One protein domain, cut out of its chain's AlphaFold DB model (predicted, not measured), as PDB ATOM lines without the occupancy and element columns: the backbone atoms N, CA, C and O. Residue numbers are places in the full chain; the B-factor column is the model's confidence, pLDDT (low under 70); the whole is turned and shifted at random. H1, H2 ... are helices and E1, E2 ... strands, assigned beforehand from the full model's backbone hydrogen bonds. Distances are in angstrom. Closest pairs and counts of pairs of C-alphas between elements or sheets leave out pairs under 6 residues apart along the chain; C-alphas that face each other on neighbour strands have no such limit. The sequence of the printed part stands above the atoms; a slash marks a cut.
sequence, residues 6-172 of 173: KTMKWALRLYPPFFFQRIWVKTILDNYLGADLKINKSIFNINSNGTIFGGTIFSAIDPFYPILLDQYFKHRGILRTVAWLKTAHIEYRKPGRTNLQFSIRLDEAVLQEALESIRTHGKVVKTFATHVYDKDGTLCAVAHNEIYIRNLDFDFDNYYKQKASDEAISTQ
ATOM      1  N   LYS A   6     219.141 192.688 268.691       97.94
ATOM      2  CA  LYS A   6     219.168 193.642 269.813       97.94
ATOM      3  C   LYS A   6     220.235 193.287 270.849       97.94
ATOM      4  O   LYS A   6     220.943 194.184 271.307       97.94
ATOM      5  N   THR A   7     220.354 192.010 271.206       97.88
ATOM      6  CA  THR A   7     221.350 191.539 272.181       97.88
ATOM      7  C   THR A   7     222.755 191.681 271.615       97.88
ATOM      8  O   THR A   7     223.617 192.251 272.275       97.88
ATOM      9  N   MET A   8     222.973 191.258 270.365       97.81
ATOM     10  CA  MET A   8     224.269 191.381 269.698       97.81
ATOM     11  C   MET A   8     224.710 192.843 269.580       97.81
ATOM     12  O   MET A   8     225.853 193.164 269.891       97.81
ATOM     13  N   LYS A   9     223.796 193.756 269.222       98.12
ATOM     14  CA  LYS A   9     224.075 195.198 269.196       98.12
ATOM     15  C   LYS A   9     224.617 195.702 270.535       98.12
ATOM     16  O   LYS A   9     225.613 196.417 270.559       98.12
ATOM     17  N   TRP A  10     223.945 195.376 271.638       98.00
ATOM     18  CA  TRP A  10     224.362 195.842 272.962       98.00
ATOM     19  C   TRP A  10     225.640 195.159 273.443       98.00
ATOM     20  O   TRP A  10     226.508 195.846 273.974       98.00
ATOM     21  N   ALA A  11     225.807 193.864 273.172       97.62
ATOM     22  CA  ALA A  11     227.046 193.148 273.455       97.62
ATOM     23  C   ALA A  11     228.245 193.804 272.749       97.62
ATOM     24  O   ALA A  11     229.244 194.097 273.394       97.62
ATOM     25  N   LEU A  12     228.123 194.132 271.458       97.56
ATOM     26  CA  LEU A  12     229.188 194.794 270.695       97.56
ATOM     27  C   LEU A  12     229.460 196.231 271.156       97.56
ATOM     28  O   LEU A  12     230.592 196.690 271.076       97.56
ATOM     29  N   ARG A  13     228.454 196.956 271.663       97.69
ATOM     30  CA  ARG A  13     228.660 198.295 272.254       97.69
ATOM     31  C   ARG A  13     229.434 198.251 273.570       97.69
ATOM     32  O   ARG A  13     230.133 199.208 273.883       97.69
ATOM     33  N   LEU A  14     229.269 197.174 274.337       97.06
ATOM     34  CA  LEU A  14     229.952 196.955 275.613       97.06
ATOM     35  C   LEU A  14     231.261 196.172 275.453       97.06
ATOM     36  O   LEU A  14     232.029 196.068 276.406       97.06
ATOM     37  N   TYR A  15     231.532 195.638 274.261       96.94
ATOM     38  CA  TYR A  15     232.767 194.930 273.966       96.94
ATOM     39  C   TYR A  15     233.962 195.890 274.111       96.94
ATOM     40  O   TYR A  15     234.018 196.887 273.380       96.94
ATOM     41  N   PRO A  16     234.923 195.630 275.022       96.75
ATOM     42  CA  PRO A  16     235.929 196.625 275.391       96.75
ATOM     43  C   PRO A  16     236.729 197.199 274.210       96.75
ATOM     44  O   PRO A  16     236.836 198.426 274.128       96.75
ATOM     45  N   PRO A  17     237.212 196.397 273.235       95.31
ATOM     46  CA  PRO A  17     237.921 196.935 272.075       95.31
ATOM     47  C   PRO A  17     237.103 197.933 271.253       95.31
ATOM     48  O   PRO A  17     237.670 198.871 270.700       95.31
ATOM     49  N   PHE A  18     235.782 197.765 271.179       97.69
ATOM     50  CA  PHE A  18     234.902 198.692 270.466       97.69
ATOM     51  C   PHE A  18     234.604 199.929 271.294       97.69
ATOM     52  O   PHE A  18     234.672 201.045 270.779       97.69
ATOM     53  N   PHE A  19     234.319 199.733 272.579       97.25
ATOM     54  CA  PHE A  19     234.018 200.814 273.501       97.25
ATOM     55  C   PHE A  19     235.171 201.826 273.582       97.25
ATOM     56  O   PHE A  19     234.963 203.016 273.332       97.25
ATOM     57  N   PHE A  20     236.399 201.358 273.834       96.75
ATOM     58  CA  PHE A  20     237.574 202.231 273.956       96.75
ATOM     59  C   PHE A  20     237.965 202.892 272.629       96.75
ATOM     60  O   PHE A  20     238.354 204.058 272.613       96.75
ATOM     61  N   GLN A  21     237.769 202.204 271.501       97.62
ATOM     62  CA  GLN A  21     237.979 202.789 270.171       97.62
ATOM     63  C   GLN A  21     236.789 203.629 269.672       97.62
ATOM     64  O   GLN A  21     236.830 204.183 268.570       97.62
ATOM     65  N   ARG A  22     235.730 203.762 270.482       98.12
ATOM     66  CA  ARG A  22     234.485 204.492 270.186       98.12
ATOM     67  C   ARG A  22     233.785 204.049 268.902       98.12
ATOM     68  O   ARG A  22     233.148 204.859 268.210       98.12
ATOM     69  N   ILE A  23     233.882 202.758 268.618       98.56
ATOM     70  CA  ILE A  23     233.137 202.067 267.573       98.56
ATOM     71  C   ILE A  23     231.725 201.830 268.105       98.56
ATOM     72  O   ILE A  23     231.519 201.240 269.162       98.56
ATOM     73  N   TRP A  24     230.732 202.329 267.380       98.25
ATOM     74  CA  TRP A  24     229.339 202.318 267.796       98.25
ATOM     75  C   TRP A  24     228.468 201.599 266.776       98.25
ATOM     76  O   TRP A  24     228.244 202.088 265.668       98.25
ATOM     77  N   VAL A  25     227.910 200.462 267.188       98.56
ATOM     78  CA  VAL A  25     226.911 199.732 266.401       98.56
ATOM     79  C   VAL A  25     225.571 200.455 266.526       98.56
ATOM     80  O   VAL A  25     224.932 200.425 267.582       98.56
ATOM     81  N   LYS A  26     225.131 201.141 265.468       98.38
ATOM     82  CA  LYS A  26     223.828 201.825 265.421       98.38
ATOM     83  C   LYS A  26     222.700 200.800 265.409       98.38
ATOM     84  O   LYS A  26     221.821 200.860 266.272       98.38
ATOM     85  N   THR A  27     222.780 199.839 264.493       98.38
ATOM     86  CA  THR A  27     221.806 198.759 264.361       98.38
ATOM     87  C   THR A  27     222.456 197.477 263.854       98.38
ATOM     88  O   THR A  27     223.477 197.526 263.172       98.38
ATOM     89  N   ILE A  28     221.834 196.351 264.189       98.62
ATOM     90  CA  ILE A  28     221.985 195.079 263.485       98.62
ATOM     91  C   ILE A  28     220.629 194.836 262.832       98.62
ATOM     92  O   ILE A  28     219.612 194.955 263.518       98.62
ATOM     93  N   LEU A  29     220.617 194.551 261.534       98.19
ATOM     94  CA  LEU A  29     219.387 194.288 260.795       98.19
ATOM     95  C   LEU A  29     218.813 192.914 261.153       98.19
ATOM     96  O   LEU A  29     219.535 192.003 261.573       98.19
ATOM     97  N   ASP A  30     217.507 192.767 260.957       96.88
ATOM     98  CA  ASP A  30     216.831 191.487 261.123       96.88
ATOM     99  C   ASP A  30     217.403 190.437 260.170       96.88
ATOM    100  O   ASP A  30     217.992 190.753 259.133       96.88
ATOM    101  N   ASN A  31     217.296 189.169 260.574       95.75
ATOM    102  CA  ASN A  31     217.900 188.032 259.874       95.75
ATOM    103  C   ASN A  31     219.410 188.181 259.601       95.75
ATOM    104  O   ASN A  31     219.955 187.458 258.774       95.75
ATOM    105  N   TYR A  32     220.096 189.081 260.318       97.69
ATOM    106  CA  TYR A  32     221.525 189.367 260.162       97.69
ATOM    107  C   TYR A  32     221.906 189.837 258.750       97.69
ATOM    108  O   TYR A  32     223.051 189.685 258.333       97.69
ATOM    109  N   LEU A  33     220.969 190.488 258.050       97.62
ATOM    110  CA  LEU A  33     221.168 191.056 256.708       97.62
ATOM    111  C   LEU A  33     222.169 192.220 256.671       97.62
ATOM    112  O   LEU A  33     222.483 192.756 255.611       97.62
ATOM    113  N   GLY A  34     222.666 192.669 257.821       98.06
ATOM    114  CA  GLY A  34     223.631 193.750 257.862       98.06
ATOM    115  C   GLY A  34     223.755 194.432 259.208       98.06
ATOM    116  O   GLY A  34     223.111 194.074 260.198       98.06
ATOM    117  N   ALA A  35     224.588 195.463 259.220       98.56
ATOM    118  CA  ALA A  35     224.823 196.317 260.369       98.56
ATOM    119  C   ALA A  35     225.089 197.754 259.919       98.56
ATOM    120  O   ALA A  35     225.678 197.984 258.862       98.56
ATOM    121  N   ASP A  36     224.695 198.714 260.752       98.69
ATOM    122  CA  ASP A  36     225.071 200.118 260.588       98.69
ATOM    123  C   ASP A  36     226.004 200.541 261.703       98.69
ATOM    124  O   ASP A  36     225.730 200.319 262.888       98.69
ATOM    125  N   LEU A  37     227.091 201.196 261.320       98.56
ATOM    126  CA  LEU A  37     228.178 201.530 262.217       98.56
ATOM    127  C   LEU A  37     228.527 203.008 262.170       98.56
ATOM    128  O   LEU A  37     228.284 203.728 261.197       98.56
ATOM    129  N   LYS A  38     229.125 203.460 263.268       98.56
ATOM    130  CA  LYS A  38     229.734 204.775 263.385       98.56
ATOM    131  C   LYS A  38     231.004 204.680 264.213       98.56
ATOM    132  O   LYS A  38     230.981 204.111 265.297       98.56
ATOM    133  N   ILE A  39     232.075 205.301 263.752       98.69
ATOM    134  CA  ILE A  39     233.272 205.548 264.553       98.69
ATOM    135  C   ILE A  39     233.182 206.996 265.023       98.69
ATOM    136  O   ILE A  39     233.198 207.926 264.212       98.69
ATOM    137  N   ASN A  40     233.042 207.201 266.333       98.50
ATOM    138  CA  ASN A  40     233.043 208.551 266.888       98.50
ATOM    139  C   ASN A  40     234.491 208.998 267.094       98.50
ATOM    140  O   ASN A  40     235.211 208.395 267.890       98.50
ATOM    141  N   LYS A  41     234.917 210.055 266.402       98.19
ATOM    142  CA  LYS A  41     236.258 210.615 266.571       98.19
ATOM    143  C   LYS A  41     236.441 211.102 268.010       98.19
ATOM    144  O   LYS A  41     235.557 211.746 268.574       98.19
ATOM    145  N   SER A  42     237.594 210.812 268.598       97.44
ATOM    146  CA  SER A  42     237.986 211.289 269.923       97.44
ATOM    147  C   SER A  42     239.495 211.247 270.110       97.44
ATOM    148  O   SER A  42     240.205 210.658 269.304       97.44
ATOM    149  N   ILE A  43     239.966 211.770 271.238       96.94
ATOM    150  CA  ILE A  43     241.369 211.659 271.648       96.94
ATOM    151  C   ILE A  43     241.869 210.206 271.771       96.94
ATOM    152  O   ILE A  43     243.058 209.973 271.618       96.94
ATOM    153  N   PHE A  44     240.983 209.224 271.984       96.31
ATOM    154  CA  PHE A  44     241.366 207.814 272.137       96.31
ATOM    155  C   PHE A  44     241.674 207.101 270.816       96.31
ATOM    156  O   PHE A  44     242.230 206.011 270.832       96.31
ATOM    157  N   ASN A  45     241.264 207.664 269.676       97.81
ATOM    158  CA  ASN A  45     241.293 206.956 268.395       97.81
ATOM    159  C   ASN A  45     241.827 207.800 267.233       97.81
ATOM    160  O   ASN A  45     241.526 207.498 266.077       97.81
ATOM    161  N   ILE A  46     242.607 208.842 267.531       98.12
ATOM    162  CA  ILE A  46     243.301 209.663 266.534       98.12
ATOM    163  C   ILE A  46     244.777 209.269 266.405       98.12
ATOM    164  O   ILE A  46     245.403 208.839 267.366       98.12
ATOM    165  N   ASN A  47     245.328 209.422 265.204       97.75
ATOM    166  CA  ASN A  47     246.760 209.292 264.923       97.75
ATOM    167  C   ASN A  47     247.501 210.635 265.101       97.75
ATOM    168  O   ASN A  47     246.888 211.659 265.410       97.75
ATOM    169  N   SER A  48     248.812 210.647 264.836       97.19
ATOM    170  CA  SER A  48     249.675 211.841 264.903       97.19
ATOM    171  C   SER A  48     249.224 213.005 264.011       97.19
ATOM    172  O   SER A  48     249.549 214.151 264.294       97.19
ATOM    173  N   ASN A  49     248.422 212.739 262.975       97.19
ATOM    174  CA  ASN A  49     247.869 213.754 262.076       97.19
ATOM    175  C   ASN A  49     246.498 214.291 262.539       97.19
ATOM    176  O   ASN A  49     245.821 214.998 261.788       97.19
ATOM    177  N   GLY A  50     246.028 213.922 263.737       97.56
ATOM    178  CA  GLY A  50     244.743 214.374 264.288       97.56
ATOM    179  C   GLY A  50     243.511 213.823 263.554       97.56
ATOM    180  O   GLY A  50     242.419 214.404 263.618       97.56
ATOM    181  N   THR A  51     243.676 212.707 262.843       98.19
ATOM    182  CA  THR A  51     242.631 212.003 262.074       98.19
ATOM    183  C   THR A  51     242.389 210.629 262.676       98.19
ATOM    184  O   THR A  51     243.250 210.134 263.397       98.19
ATOM    185  N   ILE A  52     241.230 210.014 262.423       98.50
ATOM    186  CA  ILE A  52     240.939 208.673 262.946       98.50
ATOM    187  C   ILE A  52     242.050 207.703 262.531       98.50
ATOM    188  O   ILE A  52     242.416 207.611 261.359       98.50
ATOM    189  N   PHE A  53     242.589 206.994 263.517       98.25
ATOM    190  CA  PHE A  53     243.631 206.000 263.340       98.25
ATOM    191  C   PHE A  53     243.156 204.869 262.419       98.25
ATOM    192  O   PHE A  53     242.059 204.335 262.583       98.25
ATOM    193  N   GLY A  54     244.001 204.476 261.459       97.81
ATOM    194  CA  GLY A  54     243.668 203.439 260.480       97.81
ATOM    195  C   GLY A  54     243.314 202.093 261.121       97.81
ATOM    196  O   GLY A  54     242.378 201.434 260.664       97.81
ATOM    197  N   GLY A  55     243.971 201.729 262.229       97.81
ATOM    198  CA  GLY A  55     243.651 200.513 262.982       97.81
ATOM    199  C   GLY A  55     242.270 200.540 263.645       97.81
ATOM    200  O   GLY A  55     241.648 199.489 263.783       97.81
ATOM    201  N   THR A  56     241.733 201.725 263.959       98.50
ATOM    202  CA  THR A  56     240.343 201.879 264.419       98.50
ATOM    203  C   THR A  56     239.354 201.539 263.311       98.50
ATOM    204  O   THR A  56     238.354 200.870 263.557       98.50
ATOM    205  N   ILE A  57     239.637 201.979 262.080       98.31
ATOM    206  CA  ILE A  57     238.812 201.661 260.906       98.31
ATOM    207  C   ILE A  57     238.852 200.154 260.647       98.31
ATOM    208  O   ILE A  57     237.799 199.542 260.501       98.31
ATOM    209  N   PHE A  58     240.042 199.546 260.672       98.06
ATOM    210  CA  PHE A  58     240.192 198.098 260.522       98.06
ATOM    211  C   PHE A  58     239.418 197.326 261.601       98.06
ATOM    212  O   PHE A  58     238.581 196.490 261.268       98.06
ATOM    213  N   SER A  59     239.606 197.686 262.876       97.75
ATOM    214  CA  SER A  59     238.906 197.070 264.013       97.75
ATOM    215  C   SER A  59     237.384 197.162 263.890       97.75
ATOM    216  O   SER A  59     236.668 196.264 264.321       97.75
ATOM    217  N   ALA A  60     236.873 198.257 263.320       97.81
ATOM    218  CA  ALA A  60     235.443 198.454 263.138       97.81
ATOM    219  C   ALA A  60     234.856 197.590 262.015       97.81
ATOM    220  O   ALA A  60     233.663 197.318 262.049       97.81
ATOM    221  N   ILE A  61     235.647 197.190 261.019       96.69
ATOM    222  CA  ILE A  61     235.167 196.433 259.854       96.69
ATOM    223  C   ILE A  61     235.303 194.927 260.089       96.69
ATOM    224  O   ILE A  61     234.365 194.175 259.825       96.69
ATOM    225  N   ASP A  62     236.451 194.511 260.625       95.69
ATOM    226  CA  ASP A  62     236.903 193.121 260.724       95.69
ATOM    227  C   ASP A  62     235.836 192.105 261.194       95.69
ATOM    228  O   ASP A  62     235.529 191.167 260.450       95.69
ATOM    229  N   PRO A  63     235.182 192.274 262.357       95.56
ATOM    230  CA  PRO A  63     234.384 191.191 262.922       95.56
ATOM    231  C   PRO A  63     232.976 191.081 262.331       95.56
ATOM    232  O   PRO A  63     232.286 190.104 262.616       95.56
ATOM    233  N   PHE A  64     232.507 192.039 261.527       97.38
ATOM    234  CA  PHE A  64     231.083 192.116 261.188       97.38
ATOM    235  C   PHE A  64     230.617 191.047 260.201       97.38
ATOM    236  O   PHE A  64     229.585 190.425 260.443       97.38
ATOM    237  N   TYR A  65     231.359 190.781 259.125       97.94
ATOM    238  CA  TYR A  65     230.994 189.690 258.216       97.94
ATOM    239  C   TYR A  65     231.029 188.315 258.911       97.94
ATOM    240  O   TYR A  65     230.033 187.593 258.808       97.94
ATOM    241  N   PRO A  66     232.083 187.963 259.686       97.06
ATOM    242  CA  PRO A  66     232.113 186.721 260.455       97.06
ATOM    243  C   PRO A  66     230.932 186.570 261.422       97.06
ATOM    244  O   PRO A  66     230.261 185.542 261.396       97.06
ATOM    245  N   ILE A  67     230.638 187.582 262.253       97.00
ATOM    246  CA  ILE A  67     229.578 187.462 263.271       97.00
ATOM    247  C   ILE A  67     228.171 187.445 262.664       97.00
ATOM    248  O   ILE A  67     227.308 186.742 263.181       97.00
ATOM    249  N   LEU A  68     227.917 188.192 261.581       98.12
ATOM    250  CA  LEU A  68     226.605 188.203 260.927       98.12
ATOM    251  C   LEU A  68     226.300 186.835 260.304       98.12
ATOM    252  O   LEU A  68     225.238 186.271 260.565       98.12
ATOM    253  N   LEU A  69     227.254 186.266 259.558       97.94
ATOM    254  CA  LEU A  69     227.116 184.931 258.968       97.94
ATOM    255  C   LEU A  69     227.032 183.835 260.037       97.94
ATOM    256  O   LEU A  69     226.174 182.959 259.952       97.94
ATOM    257  N   ASP A  70     227.868 183.900 261.074       97.94
ATOM    258  CA  ASP A  70     227.833 182.971 262.207       97.94
ATOM    259  C   ASP A  70     226.449 182.927 262.874       97.94
ATOM    260  O   ASP A  70     225.895 181.850 263.113       97.94
ATOM    261  N   GLN A  71     225.860 184.093 263.149       98.06
ATOM    262  CA  GLN A  71     224.525 184.156 263.732       98.06
ATOM    263  C   GLN A  71     223.452 183.677 262.755       98.06
ATOM    264  O   GLN A  71     222.581 182.903 263.159       98.06
ATOM    265  N   TYR A  72     223.544 184.052 261.478       98.12
ATOM    266  CA  TYR A  72     222.648 183.553 260.439       98.12
ATOM    267  C   TYR A  72     222.637 182.012 260.386       98.12
ATOM    268  O   TYR A  72     221.575 181.392 260.480       98.12
ATOM    269  N   PHE A  73     223.810 181.371 260.359       98.19
ATOM    270  CA  PHE A  73     223.940 179.909 260.349       98.19
ATOM    271  C   PHE A  73     223.409 179.251 261.622       98.19
ATOM    272  O   PHE A  73     222.683 178.254 261.556       98.19
ATOM    273  N   LYS A  74     223.698 179.830 262.793       97.88
ATOM    274  CA  LYS A  74     223.210 179.315 264.080       97.88
ATOM    275  C   LYS A  74     221.693 179.290 264.147       97.88
ATOM    276  O   LYS A  74     221.130 178.317 264.658       97.88
ATOM    277  N   HIS A  75     221.024 180.310 263.611       97.50
ATOM    278  CA  HIS A  75     219.562 180.350 263.504       97.50
ATOM    279  C   HIS A  75     218.993 179.374 262.467       97.50
ATOM    280  O   HIS A  75     217.802 179.085 262.507       97.50
ATOM    281  N   ARG A  76     219.832 178.786 261.606       97.69
ATOM    282  CA  ARG A  76     219.470 177.741 260.629       97.69
ATOM    283  C   ARG A  76     220.006 176.348 260.965       97.69
ATOM    284  O   ARG A  76     220.029 175.470 260.104       97.69
ATOM    285  N   GLY A  77     220.382 176.137 262.228       97.38
ATOM    286  CA  GLY A  77     220.686 174.815 262.785       97.38
ATOM    287  C   GLY A  77     222.169 174.464 262.884       97.38
ATOM    288  O   GLY A  77     222.492 173.462 263.508       97.38
ATOM    289  N   ILE A  78     223.078 175.290 262.361       97.81
ATOM    290  CA  ILE A  78     224.524 175.025 262.427       97.81
ATOM    291  C   ILE A  78     225.080 175.679 263.695       97.81
ATOM    292  O   ILE A  78     225.373 176.872 263.725       97.81
ATOM    293  N   LEU A  79     225.143 174.916 264.786       96.50
ATOM    294  CA  LEU A  79     225.374 175.470 266.125       96.50
ATOM    295  C   LEU A  79     226.850 175.712 266.457       96.50
ATOM    296  O   LEU A  79     227.150 176.617 267.248       96.50
ATOM    297  N   ARG A  80     227.750 174.905 265.884       97.44
ATOM    298  CA  ARG A  80     229.185 174.918 266.178       97.44
ATOM    299  C   ARG A  80     229.975 175.373 264.962       97.44
ATOM    300  O   ARG A  80     230.339 174.598 264.087       97.44
ATOM    301  N   THR A  81     230.262 176.662 264.951       97.62
ATOM    302  CA  THR A  81     231.028 177.340 263.910       97.62
ATOM    303  C   THR A  81     232.261 178.001 264.506       97.62
ATOM    304  O   THR A  81     232.233 178.483 265.641       97.62
ATOM    305  N   VAL A  82     233.336 178.055 263.723       96.75
ATOM    306  CA  VAL A  82     234.482 178.935 263.987       96.75
ATOM    307  C   VAL A  82     234.625 179.867 262.796       96.75
ATOM    308  O   VAL A  82     234.570 179.415 261.653       96.75
ATOM    309  N   ALA A  83     234.752 181.159 263.075       96.06
ATOM    310  CA  ALA A  83     234.702 182.227 262.092       96.06
ATOM    311  C   ALA A  83     235.845 183.215 262.345       96.06
ATOM    312  O   ALA A  83     236.068 183.604 263.492       96.06
ATOM    313  N   TRP A  84     236.558 183.619 261.297       95.75
ATOM    314  CA  TRP A  84     237.635 184.607 261.381       95.75
ATOM    315  C   TRP A  84     237.834 185.344 260.058       95.75
ATOM    316  O   TRP A  84     237.402 184.890 258.996       95.75
ATOM    317  N   LEU A  85     238.513 186.487 260.116       97.50
ATOM    318  CA  LEU A  85     239.050 187.148 258.936       97.50
ATOM    319  C   LEU A  85     240.318 186.423 258.475       97.50
ATOM    320  O   LEU A  85     241.241 186.213 259.257       97.50
ATOM    321  N   LYS A  86     240.358 186.041 257.199       97.50
ATOM    322  CA  LYS A  86     241.489 185.358 256.566       97.50
ATOM    323  C   LYS A  86     242.476 186.347 255.947       97.50
ATOM    324  O   LYS A  86     243.674 186.216 256.174       97.50
ATOM    325  N   THR A  87     241.986 187.356 255.226       98.06
ATOM    326  CA  THR A  87     242.811 188.457 254.699       98.06
ATOM    327  C   THR A  87     242.036 189.769 254.685       98.06
ATOM    328  O   THR A  87     240.827 189.766 254.456       98.06
ATOM    329  N   ALA A  88     242.731 190.895 254.836       97.56
ATOM    330  CA  ALA A  88     242.176 192.219 254.578       97.56
ATOM    331  C   ALA A  88     243.090 193.036 253.667       97.56
ATOM    332  O   ALA A  88     244.306 193.058 253.846       97.56
ATOM    333  N   HIS A  89     242.473 193.764 252.743       98.19
ATOM    334  CA  HIS A  89     243.097 194.822 251.963       98.19
ATOM    335  C   HIS A  89     242.293 196.107 252.169       98.19
ATOM    336  O   HIS A  89     241.081 196.109 251.956       98.19
ATOM    337  N   ILE A  90     242.938 197.187 252.618       98.44
ATOM    338  CA  ILE A  90     242.261 198.461 252.892       98.44
ATOM    339  C   ILE A  90     242.968 199.596 252.169       98.44
ATOM    340  O   ILE A  90     244.143 199.870 252.401       98.44
ATOM    341  N   GLU A  91     242.204 200.311 251.355       98.62
ATOM    342  CA  GLU A  91     242.608 201.560 250.730       98.62
ATOM    343  C   GLU A  91     242.164 202.736 251.601       98.62
ATOM    344  O   GLU A  91     240.975 203.052 251.673       98.62
ATOM    345  N   TYR A  92     243.109 203.425 252.238       98.31
ATOM    346  CA  TYR A  92     242.842 204.679 252.948       98.31
ATOM    347  C   TYR A  92     242.924 205.855 251.967       98.31
ATOM    348  O   TYR A  92     243.994 206.401 251.716       98.31
ATOM    349  N   ARG A  93     241.781 206.232 251.388       98.25
ATOM    350  CA  ARG A  93     241.686 207.221 250.301       98.25
ATOM    351  C   ARG A  93     241.756 208.666 250.783       98.25
ATOM    352  O   ARG A  93     242.349 209.507 250.114       98.25
ATOM    353  N   LYS A  94     241.121 208.977 251.916       98.00
ATOM    354  CA  LYS A  94     241.083 210.330 252.491       98.00
ATOM    355  C   LYS A  94     241.169 210.289 254.021       98.00
ATOM    356  O   LYS A  94     240.710 209.329 254.640       98.00
ATOM    357  N   PRO A  95     241.739 211.331 254.654       97.25
ATOM    358  CA  PRO A  95     241.869 211.392 256.105       97.25
ATOM    359  C   PRO A  95     240.505 211.454 256.808       97.25
ATOM    360  O   PRO A  95     239.706 212.352 256.544       97.25
ATOM    361  N   GLY A  96     240.284 210.581 257.795       97.12
ATOM    362  CA  GLY A  96     239.093 210.598 258.655       97.12
ATOM    363  C   GLY A  96     239.113 211.755 259.658       97.12
ATOM    364  O   GLY A  96     239.404 211.563 260.840       97.12
ATOM    365  N   ARG A  97     238.858 212.985 259.194       97.56
ATOM    366  CA  ARG A  97     238.917 214.207 260.024       97.56
ATOM    367  C   ARG A  97     237.737 214.353 260.982       97.56
ATOM    368  O   ARG A  97     237.872 215.046 261.995       97.56
ATOM    369  N   THR A  98     236.616 213.706 260.681       97.94
ATOM    370  CA  THR A  98     235.365 213.759 261.449       97.94
ATOM    371  C   THR A  98     234.904 212.348 261.826       97.94
ATOM    372  O   THR A  98     235.667 211.395 261.690       97.94
ATOM    373  N   ASN A  99     233.687 212.204 262.356       98.50
ATOM    374  CA  ASN A  99     233.107 210.881 262.586       98.50
ATOM    375  C   ASN A  99     232.984 210.123 261.262       98.50
ATOM    376  O   ASN A  99     232.564 210.704 260.263       98.50
ATOM    377  N   LEU A 100     233.270 208.825 261.295       98.75
ATOM    378  CA  LEU A 100     233.080 207.949 260.144       98.75
ATOM    379  C   LEU A 100     231.835 207.093 260.327       98.75
ATOM    380  O   LEU A 100     231.433 206.785 261.451       98.75
ATOM    381  N   GLN A 101     231.238 206.691 259.219       98.75
ATOM    382  CA  GLN A 101     230.088 205.810 259.175       98.75
ATOM    383  C   GLN A 101     230.170 204.883 257.973       98.75
ATOM    384  O   GLN A 101     230.738 205.223 256.937       98.75
ATOM    385  N   PHE A 102     229.600 203.701 258.139       98.62
ATOM    386  CA  PHE A 102     229.484 202.718 257.080       98.62
ATOM    387  C   PHE A 102     228.356 201.748 257.392       98.62
ATOM    388  O   PHE A 102     227.905 201.615 258.536       98.62
ATOM    389  N   SER A 103     227.928 201.081 256.335       98.38
ATOM    390  CA  SER A 103     226.849 200.116 256.346       98.38
ATOM    391  C   SER A 103     227.356 198.836 255.709       98.38
ATOM    392  O   SER A 103     227.909 198.854 254.613       98.38
ATOM    393  N   ILE A 104     227.155 197.728 256.409       97.88
ATOM    394  CA  ILE A 104     227.390 196.388 255.888       97.88
ATOM    395  C   ILE A 104     226.037 195.822 255.498       97.88
ATOM    396  O   ILE A 104     225.084 195.911 256.280       97.88
ATOM    397  N   ARG A 105     225.954 195.269 254.291       97.06
ATOM    398  CA  ARG A 105     224.762 194.624 253.746       97.06
ATOM    399  C   ARG A 105     225.149 193.253 253.211       97.06
ATOM    400  O   ARG A 105     226.182 193.110 252.563       97.06
ATOM    401  N   LEU A 106     224.341 192.265 253.556       96.12
ATOM    402  CA  LEU A 106     224.417 190.898 253.077       96.12
ATOM    403  C   LEU A 106     223.097 190.619 252.379       96.12
ATOM    404  O   LEU A 106     222.059 190.526 253.033       96.12
ATOM    405  N   ASP A 107     223.145 190.523 251.056       92.88
ATOM    406  CA  ASP A 107     221.964 190.183 250.275       92.88
ATOM    407  C   ASP A 107     221.495 188.773 250.639       92.88
ATOM    408  O   ASP A 107     222.301 187.882 250.926       92.88
ATOM    409  N   GLU A 108     220.183 188.545 250.602       94.75
ATOM    410  CA  GLU A 108     219.613 187.247 250.965       94.75
ATOM    411  C   GLU A 108     220.166 186.120 250.084       94.75
ATOM    412  O   GLU A 108     220.496 185.051 250.595       94.75
ATOM    413  N   ALA A 109     220.380 186.384 248.792       96.25
ATOM    414  CA  ALA A 109     221.020 185.441 247.878       96.25
ATOM    415  C   ALA A 109     222.424 185.029 248.355       96.25
ATOM    416  O   ALA A 109     222.752 183.844 248.355       96.25
ATOM    417  N   VAL A 110     223.225 185.983 248.841       95.38
ATOM    418  CA  VAL A 110     224.573 185.715 249.364       95.38
ATOM    419  C   VAL A 110     224.512 184.891 250.648       95.38
ATOM    420  O   VAL A 110     225.336 184.000 250.851       95.38
ATOM    421  N   LEU A 111     223.532 185.157 251.514       97.12
ATOM    422  CA  LEU A 111     223.310 184.363 252.721       97.12
ATOM    423  C   LEU A 111     222.880 182.927 252.396       97.12
ATOM    424  O   LEU A 111     223.365 181.996 253.041       97.12
ATOM    425  N   GLN A 112     221.997 182.732 251.411       97.50
ATOM    426  CA  GLN A 112     221.592 181.394 250.972       97.50
ATOM    427  C   GLN A 112     222.755 180.633 250.334       97.50
ATOM    428  O   GLN A 112     222.995 179.488 250.700       97.50
ATOM    429  N   GLU A 113     223.529 181.275 249.458       97.75
ATOM    430  CA  GLU A 113     224.735 180.688 248.861       97.75
ATOM    431  C   GLU A 113     225.737 180.256 249.944       97.75
ATOM    432  O   GLU A 113     226.260 179.142 249.921       97.75
ATOM    433  N   ALA A 114     225.970 181.112 250.944       97.81
ATOM    434  CA  ALA A 114     226.862 180.794 252.051       97.81
ATOM    435  C   ALA A 114     226.319 179.644 252.920       97.81
ATOM    436  O   ALA A 114     227.095 178.797 253.365       97.81
ATOM    437  N   LEU A 115     225.000 179.588 253.143       98.31
ATOM    438  CA  LEU A 115     224.344 178.500 253.874       98.31
ATOM    439  C   LEU A 115     224.457 177.168 253.135       98.31
ATOM    440  O   LEU A 115     224.716 176.141 253.761       98.31
ATOM    441  N   GLU A 116     224.286 177.187 251.820       98.19
ATOM    442  CA  GLU A 116     224.443 175.999 250.993       98.19
ATOM    443  C   GLU A 116     225.897 175.530 251.006       98.19
ATOM    444  O   GLU A 116     226.169 174.369 251.306       98.19
ATOM    445  N   SER A 117     226.853 176.444 250.813       98.06
ATOM    446  CA  SER A 117     228.282 176.118 250.850       98.06
ATOM    447  C   SER A 117     228.718 175.524 252.189       98.06
ATOM    448  O   SER A 117     229.467 174.551 252.212       98.06
ATOM    449  N   ILE A 118     228.269 176.068 253.324       98.19
ATOM    450  CA  ILE A 118     228.659 175.516 254.630       98.19
ATOM    451  C   ILE A 118     228.013 174.147 254.906       98.19
ATOM    452  O   ILE A 118     228.593 173.349 255.640       98.19
ATOM    453  N   ARG A 119     226.839 173.859 254.325       97.94
ATOM    454  CA  ARG A 119     226.159 172.557 254.443       97.94
ATOM    455  C   ARG A 119     226.779 171.484 253.560       97.94
ATOM    456  O   ARG A 119     226.843 170.340 253.983       97.94
ATOM    457  N   THR A 120     227.228 171.859 252.368       97.12
ATOM    458  CA  THR A 120     227.755 170.939 251.346       97.12
ATOM    459  C   THR A 120     229.262 170.734 251.456       97.12
ATOM    460  O   THR A 120     229.749 169.624 251.275       97.12
ATOM    461  N   HIS A 121     230.006 171.787 251.795       97.25
ATOM    462  CA  HIS A 121     231.473 171.783 251.827       97.25
ATOM    463  C   HIS A 121     232.054 171.975 253.236       97.25
ATOM    464  O   HIS A 121     233.274 172.050 253.406       97.25
ATOM    465  N   GLY A 122     231.204 172.164 254.249       97.75
ATOM    466  CA  GLY A 122     231.614 172.376 255.640       97.75
ATOM    467  C   GLY A 122     232.251 173.735 255.935       97.75
ATOM    468  O   GLY A 122     232.553 174.031 257.094       97.75
ATOM    469  N   LYS A 123     232.481 174.576 254.920       97.88
ATOM    470  CA  LYS A 123     233.141 175.879 255.067       97.88
ATOM    471  C   LYS A 123     232.661 176.911 254.049       97.88
ATOM    472  O   LYS A 123     232.136 176.575 252.991       97.88
ATOM    473  N   VAL A 124     232.898 178.177 254.377       98.19
ATOM    474  CA  VAL A 124     232.688 179.344 253.516       98.19
ATOM    475  C   VAL A 124     233.961 180.169 253.522       98.19
ATOM    476  O   VAL A 124     234.489 180.480 254.590       98.19
ATOM    477  N   VAL A 125     234.432 180.530 252.330       97.94
ATOM    478  CA  VAL A 125     235.483 181.530 252.130       97.94
ATOM    479  C   VAL A 125     234.948 182.553 251.145       97.94
ATOM    480  O   VAL A 125     234.613 182.190 250.021       97.94
ATOM    481  N   LYS A 126     234.795 183.807 251.577       97.06
ATOM    482  CA  LYS A 126     234.182 184.849 250.742       97.06
ATOM    483  C   LYS A 126     234.764 186.219 251.051       97.06
ATOM    484  O   LYS A 126     235.012 186.535 252.211       97.06
ATOM    485  N   THR A 127     234.946 187.029 250.015       97.81
ATOM    486  CA  THR A 127     235.420 188.409 250.141       97.81
ATOM    487  C   THR A 127     234.260 189.380 250.051       97.81
ATOM    488  O   THR A 127     233.426 189.280 249.154       97.81
ATOM    489  N   PHE A 128     234.234 190.345 250.962       97.75
ATOM    490  CA  PHE A 128     233.240 191.407 250.986       97.75
ATOM    491  C   PHE A 128     233.895 192.783 250.940       97.75
ATOM    492  O   PHE A 128     234.990 192.965 251.472       97.75
ATOM    493  N   ALA A 129     233.206 193.750 250.333       97.50
ATOM    494  CA  ALA A 129     233.657 195.133 250.249       97.50
ATOM    495  C   ALA A 129     232.861 196.039 251.198       97.50
ATOM    496  O   ALA A 129     231.630 196.008 251.215       97.50
ATOM    497  N   THR A 130     233.554 196.885 251.956       98.44
ATOM    498  CA  THR A 130     232.955 197.910 252.823       98.44
ATOM    499  C   THR A 130     233.480 199.289 252.450       98.44
ATOM    500  O   THR A 130     234.687 199.505 252.362       98.44
ATOM    501  N   HIS A 131     232.561 200.241 252.283       98.75
ATOM    502  CA  HIS A 131     232.871 201.638 251.996       98.75
ATOM    503  C   HIS A 131     232.646 202.491 253.245       98.75
ATOM    504  O   HIS A 131     231.572 202.446 253.848       98.75
ATOM    505  N   VAL A 132     233.658 203.268 253.628       98.75
ATOM    506  CA  VAL A 132     233.640 204.107 254.829       98.75
ATOM    507  C   VAL A 132     233.601 205.573 254.444       98.75
ATOM    508  O   VAL A 132     234.489 206.060 253.743       98.75
ATOM    509  N   TYR A 133     232.604 206.283 254.959       98.81
ATOM    510  CA  TYR A 133     232.338 207.680 254.640       98.81
ATOM    511  C   TYR A 133     232.456 208.559 255.879       98.81
ATOM    512  O   TYR A 133     232.203 208.106 256.997       98.81
ATOM    513  N   ASP A 134     232.808 209.824 255.688       98.25
ATOM    514  CA  ASP A 134     232.687 210.832 256.736       98.25
ATOM    515  C   ASP A 134     231.269 211.428 256.813       98.25
ATOM    516  O   ASP A 134     230.334 210.980 256.139       98.25
ATOM    517  N   LYS A 135     231.091 212.429 257.684       94.56
ATOM    518  CA  LYS A 135     229.800 213.106 257.879       94.56
ATOM    519  C   LYS A 135     229.286 213.830 256.624       94.56
ATOM    520  O   LYS A 135     228.083 214.038 256.524       94.56
ATOM    521  N   ASP A 136     230.183 214.216 255.718       95.81
ATOM    522  CA  ASP A 136     229.889 215.007 254.521       95.81
ATOM    523  C   ASP A 136     229.697 214.095 253.291       95.81
ATOM    524  O   ASP A 136     229.553 214.568 252.167       95.81
ATOM    525  N   GLY A 137     229.695 212.768 253.491       96.94
ATOM    526  CA  GLY A 137     229.542 211.775 252.424       96.94
ATOM    527  C   GLY A 137     230.836 211.491 251.658       96.94
ATOM    528  O   GLY A 137     230.812 210.814 250.631       96.94
ATOM    529  N   THR A 138     231.984 211.962 252.145       98.19
ATOM    530  CA  THR A 138     233.268 211.741 251.483       98.19
ATOM    531  C   THR A 138     233.780 210.331 251.757       98.19
ATOM    532  O   THR A 138     233.979 209.944 252.911       98.19
ATOM    533  N   LEU A 139     234.063 209.571 250.693       98.62
ATOM    534  CA  LEU A 139     234.671 208.242 250.789       98.62
ATOM    535  C   LEU A 139     236.101 208.340 251.346       98.62
ATOM    536  O   LEU A 139     237.004 208.861 250.690       98.62
ATOM    537  N   CYS A 140     236.295 207.829 252.558       98.62
ATOM    538  CA  CYS A 140     237.558 207.877 253.290       98.62
ATOM    539  C   CYS A 140     238.349 206.574 253.196       98.62
ATOM    540  O   CYS A 140     239.575 206.622 253.126       98.62
ATOM    541  N   ALA A 141     237.671 205.424 253.174       98.69
ATOM    542  CA  ALA A 141     238.330 204.134 253.018       98.69
ATOM    543  C   ALA A 141     237.459 203.110 252.284       98.69
ATOM    544  O   ALA A 141     236.229 203.170 252.358       98.69
ATOM    545  N   VAL A 142     238.112 202.163 251.614       98.69
ATOM    546  CA  VAL A 142     237.489 200.969 251.030       98.69
ATOM    547  C   VAL A 142     238.225 199.752 251.563       98.69
ATOM    548  O   VAL A 142     239.448 199.690 251.476       98.69
ATOM    549  N   ALA A 143     237.496 198.808 252.143       98.25
ATOM    550  CA  ALA A 143     238.056 197.581 252.691       98.25
ATOM    551  C   ALA A 143     237.517 196.366 251.940       98.25
ATOM    552  O   ALA A 143     236.316 196.280 251.701       98.25
ATOM    553  N   HIS A 144     238.404 195.433 251.612       98.38
ATOM    554  CA  HIS A 144     238.099 194.115 251.078       98.38
ATOM    555  C   HIS A 144     238.510 193.069 252.114       98.38
ATOM    556  O   HIS A 144     239.695 192.905 252.403       98.38
ATOM    557  N   ASN A 145     237.527 192.381 252.685       97.69
ATOM    558  CA  ASN A 145     237.702 191.444 253.790       97.69
ATOM    559  C   ASN A 145     237.341 190.033 253.323       97.69
ATOM    560  O   ASN A 145     236.165 189.748 253.095       97.69
ATOM    561  N   GLU A 146     238.339 189.157 253.189       98.25
ATOM    562  CA  GLU A 146     238.126 187.724 252.970       98.25
ATOM    563  C   GLU A 146     237.905 187.055 254.321       98.25
ATOM    564  O   GLU A 146     238.790 187.062 255.178       98.25
ATOM    565  N   ILE A 147     236.731 186.471 254.517       97.88
ATOM    566  CA  ILE A 147     236.383 185.756 255.742       97.88
ATOM    567  C   ILE A 147     236.437 184.257 255.524       97.88
ATOM    568  O   ILE A 147     236.246 183.767 254.412       97.88
ATOM    569  N   TYR A 148     236.661 183.538 256.614       98.25
ATOM    570  CA  TYR A 148     236.580 182.095 256.691       98.25
ATOM    571  C   TYR A 148     235.604 181.707 257.799       98.25
ATOM    572  O   TYR A 148     235.716 182.191 258.925       98.25
ATOM    573  N   ILE A 149     234.674 180.804 257.497       98.31
ATOM    574  CA  ILE A 149     233.800 180.176 258.494       98.31
ATOM    575  C   ILE A 149     233.764 178.678 258.246       98.31
ATOM    576  O   ILE A 149     233.594 178.246 257.108       98.31
ATOM    577  N   ARG A 150     233.886 177.885 259.308       97.88
ATOM    578  CA  ARG A 150     233.821 176.421 259.266       97.88
ATOM    579  C   ARG A 150     232.767 175.891 260.219       97.88
ATOM    580  O   ARG A 150     232.723 176.315 261.371       97.88
ATOM    581  N   ASN A 151     231.983 174.922 259.751       98.31
ATOM    582  CA  ASN A 151     231.164 174.058 260.590       98.31
ATOM    583  C   ASN A 151     232.055 172.982 261.229       98.31
ATOM    584  O   ASN A 151     232.730 172.229 260.528       98.31
ATOM    585  N   LEU A 152     232.083 172.935 262.559       97.69
ATOM    586  CA  LEU A 152     232.884 171.973 263.314       97.69
ATOM    587  C   LEU A 152     232.277 170.569 263.332       97.69
ATOM    588  O   LEU A 152     233.011 169.616 263.564       97.69
ATOM    589  N   ASP A 153     230.976 170.453 263.078       97.38
ATOM    590  CA  ASP A 153     230.251 169.179 263.085       97.38
ATOM    591  C   ASP A 153     230.184 168.544 261.680       97.38
ATOM    592  O   ASP A 153     229.500 167.546 261.475       97.38
ATOM    593  N   PHE A 154     230.857 169.136 260.688       97.62
ATOM    594  CA  PHE A 154     230.896 168.617 259.321       97.62
ATOM    595  C   PHE A 154     231.953 167.512 259.173       97.62
ATOM    596  O   PHE A 154     233.100 167.689 259.589       97.62
ATOM    597  N   ASP A 155     231.581 166.400 258.535       96.69
ATOM    598  CA  ASP A 155     232.467 165.259 258.277       96.69
ATOM    599  C   ASP A 155     233.396 165.536 257.083       96.69
ATOM    600  O   ASP A 155     233.098 165.236 255.923       96.69
ATOM    601  N   PHE A 156     234.541 166.151 257.379       94.38
ATOM    602  CA  PHE A 156     235.556 166.448 256.371       94.38
ATOM    603  C   PHE A 156     236.243 165.193 255.828       94.38
ATOM    604  O   PHE A 156     236.672 165.206 254.676       94.38
ATOM    605  N   ASP A 157     236.335 164.123 256.617       95.12
ATOM    606  CA  ASP A 157     237.012 162.899 256.195       95.12
ATOM    607  C   ASP A 157     236.216 162.216 255.083       95.12
ATOM    608  O   ASP A 157     236.777 161.838 254.052       95.12
ATOM    609  N   ASN A 158     234.897 162.106 255.255       95.25
ATOM    610  CA  ASN A 158     234.010 161.591 254.218       95.25
ATOM    611  C   ASN A 158     233.963 162.522 252.998       95.25
ATOM    612  O   ASN A 158     234.083 162.054 251.867       95.25
ATOM    613  N   TYR A 159     233.882 163.838 253.214       94.25
ATOM    614  CA  TYR A 159     233.887 164.818 252.126       94.25
ATOM    615  C   TYR A 159     235.118 164.687 251.215       94.25
ATOM    616  O   TYR A 159     234.981 164.625 249.993       94.25
ATOM    617  N   TYR A 160     236.326 164.599 251.783       93.38
ATOM    618  CA  TYR A 160     237.541 164.467 250.975       93.38
ATOM    619  C   TYR A 160     237.674 163.089 250.313       93.38
ATOM    620  O   TYR A 160     238.190 163.016 249.200       93.38
ATOM    621  N   LYS A 161     237.171 162.011 250.934       94.19
ATOM    622  CA  LYS A 161     237.111 160.679 250.301       94.19
ATOM    623  C   LYS A 161     236.203 160.664 249.072       94.19
ATOM    624  O   LYS A 161     236.599 160.133 248.036       94.19
ATOM    625  N   GLN A 162     235.010 161.253 249.178       91.50
ATOM    626  CA  GLN A 162     234.071 161.361 248.056       91.50
ATOM    627  C   GLN A 162     234.674 162.200 246.931       91.50
ATOM    628  O   GLN A 162     234.776 161.728 245.805       91.50
ATOM    629  N   LYS A 163     235.210 163.378 247.266       90.88
ATOM    630  CA  LYS A 163     235.827 164.272 246.286       90.88
ATOM    631  C   LYS A 163     236.987 163.623 245.521       90.88
ATOM    632  O   LYS A 163     237.055 163.749 244.304       90.88
ATOM    633  N   ALA A 164     237.872 162.903 246.211       90.56
ATOM    634  CA  ALA A 164     238.965 162.178 245.560       90.56
ATOM    635  C   ALA A 164     238.462 161.047 244.644       90.56
ATOM    636  O   ALA A 164     239.064 160.784 243.606       90.56
ATOM    637  N   SER A 165     237.356 160.390 245.012       89.56
ATOM    638  CA  SER A 165     236.732 159.348 244.186       89.56
ATOM    639  C   SER A 165     236.124 159.940 242.909       89.56
ATOM    640  O   SER A 165     236.346 159.404 241.827       89.56
ATOM    641  N   ASP A 166     235.431 161.075 243.016       88.94
ATOM    642  CA  ASP A 166     234.825 161.772 241.873       88.94
ATOM    643  C   ASP A 166     235.886 162.306 240.889       88.94
ATOM    644  O   ASP A 166     235.733 162.181 239.673       88.94
ATOM    645  N   GLU A 167     236.993 162.854 241.404       88.56
ATOM    646  CA  GLU A 167     238.136 163.319 240.598       88.56
ATOM    647  C   GLU A 167     238.851 162.160 239.874       88.56
ATOM    648  O   GLU A 167     239.300 162.311 238.734       88.56
ATOM    649  N   ALA A 168     238.924 160.977 240.493       84.94
ATOM    650  CA  ALA A 168     239.491 159.790 239.855       84.94
ATOM    651  C   ALA A 168     238.611 159.263 238.707       84.94
ATOM    652  O   ALA A 168     239.144 158.819 237.690       84.94
ATOM    653  N   ILE A 169     237.281 159.341 238.842       84.38
ATOM    654  CA  ILE A 169     236.325 158.920 237.805       84.38
ATOM    655  C   ILE A 169     236.352 159.880 236.606       84.38
ATOM    656  O   ILE A 169     236.333 159.424 235.464       84.38
ATOM    657  N   SER A 170     236.444 161.194 236.838       78.19
ATOM    658  CA  SER A 170     236.456 162.194 235.756       78.19
ATOM    659  C   SER A 170     237.741 162.195 234.920       78.19
ATOM    660  O   SER A 170     237.713 162.619 233.772       78.19
ATOM    661  N   THR A 171     238.854 161.694 235.464       78.12
ATOM    662  CA  THR A 171     240.147 161.606 234.757       78.12
ATOM    663  C   THR A 171     240.243 160.369 233.843       78.12
ATOM    664  O   THR A 171     241.168 160.256 233.044       78.12
ATOM    665  N   GLN A 172     239.306 159.419 233.961       67.75
ATOM    666  CA  GLN A 172     239.261 158.186 233.160       67.75
ATOM    667  C   GLN A 172     238.312 158.267 231.945       67.75
ATOM    668  O   GLN A 172     238.203 157.286 231.208       67.75
TER     669      GLN A 172
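Overview. This is residues 6 to 172 of the 173 residues of the protein "DUF4442 domain-containing protein" of Sphingobacterium sp. dk4302 (UniProt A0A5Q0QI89). A six-stranded antiparallel sheet, curled like part of a barrel, wraps round H3 and H4, while H5 lies over E5 on the opposite face from H3 and H1 runs along the edge strand E1. H6 makes a tail at one end, where residues 161 to 172 stick out. The printed part has 167 residues, with six named helices and six named strands in the order H1 H2 E1 E2 H3 H4 E3 E4 H5 E5 E6 H6, a mixed class. The whole is elongated, spanning 63 by 35 by 25 A, and only just loose, close to compact, with a radius of gyration of the C-alphas of 18.6 A.

Arrangement. The twisted sheet runs E1, residues 23 to 28; E2, residues 34 to 39; E4, residues 100 to 105; E5, residues 123 to 134; E6, residues 139 to 151; and E3, residues 81 to 92. E1 and E2 form a hairpin, with N 24 and O 38 within hydrogen-bond range at 2.8 A. Between E2 and E4, N 37 and O 102 are within range at 2.9 A. E5 pairs in a staggered way: with E4 over residues 133 to 134, N 101 to O 133 being 2.8 A, and with E6, its hairpin partner, over residues 123 to 133, N 130 to O 143 being 2.8 A. Between E6 and E3, N 144 and O 89 are 2.8 A apart. The sheet curls round H3, residues 54 to 61, and H4, residues 64 to 75, which meet only through their link. The closest C-alphas of H3 and E1, Ala 60 and Ile 23, are 6.2 A apart; those of H4 and E3, Pro 66 and Ala 83, 5.4 A. H5, residues 108 to 121, is over E5 at a height over the sheet of 8.8 A; Ile 118 and Val 124 are their closest C-alphas, 5.7 A apart. H4 and H5 only just touch, with 3 pairs of C-alphas within 8 A, the closest being Phe 73 and Leu 115 at 6.6 A. H1, residues 6 to 14, runs along E1, at 1 degrees on the local plane; their closest C-alphas, Lys 9 and Val 25, are 6.0 A apart. H2, residues 16 to 20, only grazes the sheet. H6, residues 156 to 170, is not on the sheet. In the six helices every O i to N i+4 pair is within hydrogen-bond range.

Along the chain. H1 begins at C-alpha 6 (219.168, 193.642, 269.813). From first to last C-alpha E6 measures 35.7 A, E5 35.0 A, E3 31.7 A, H6 21.1 A and H5 19.5 A. H6 ends at C-alpha 170 (236.456, 162.194, 235.756).

Size, cuts and confidence. The two C-alphas farthest apart, Ile 43 and Gln 172, are 65.9 A apart. The printed part has no cut; the link from E2 to H3, residues 40 to 53, is long. The mean pLDDT of the printed part is 96.7, with residue 172 under 70.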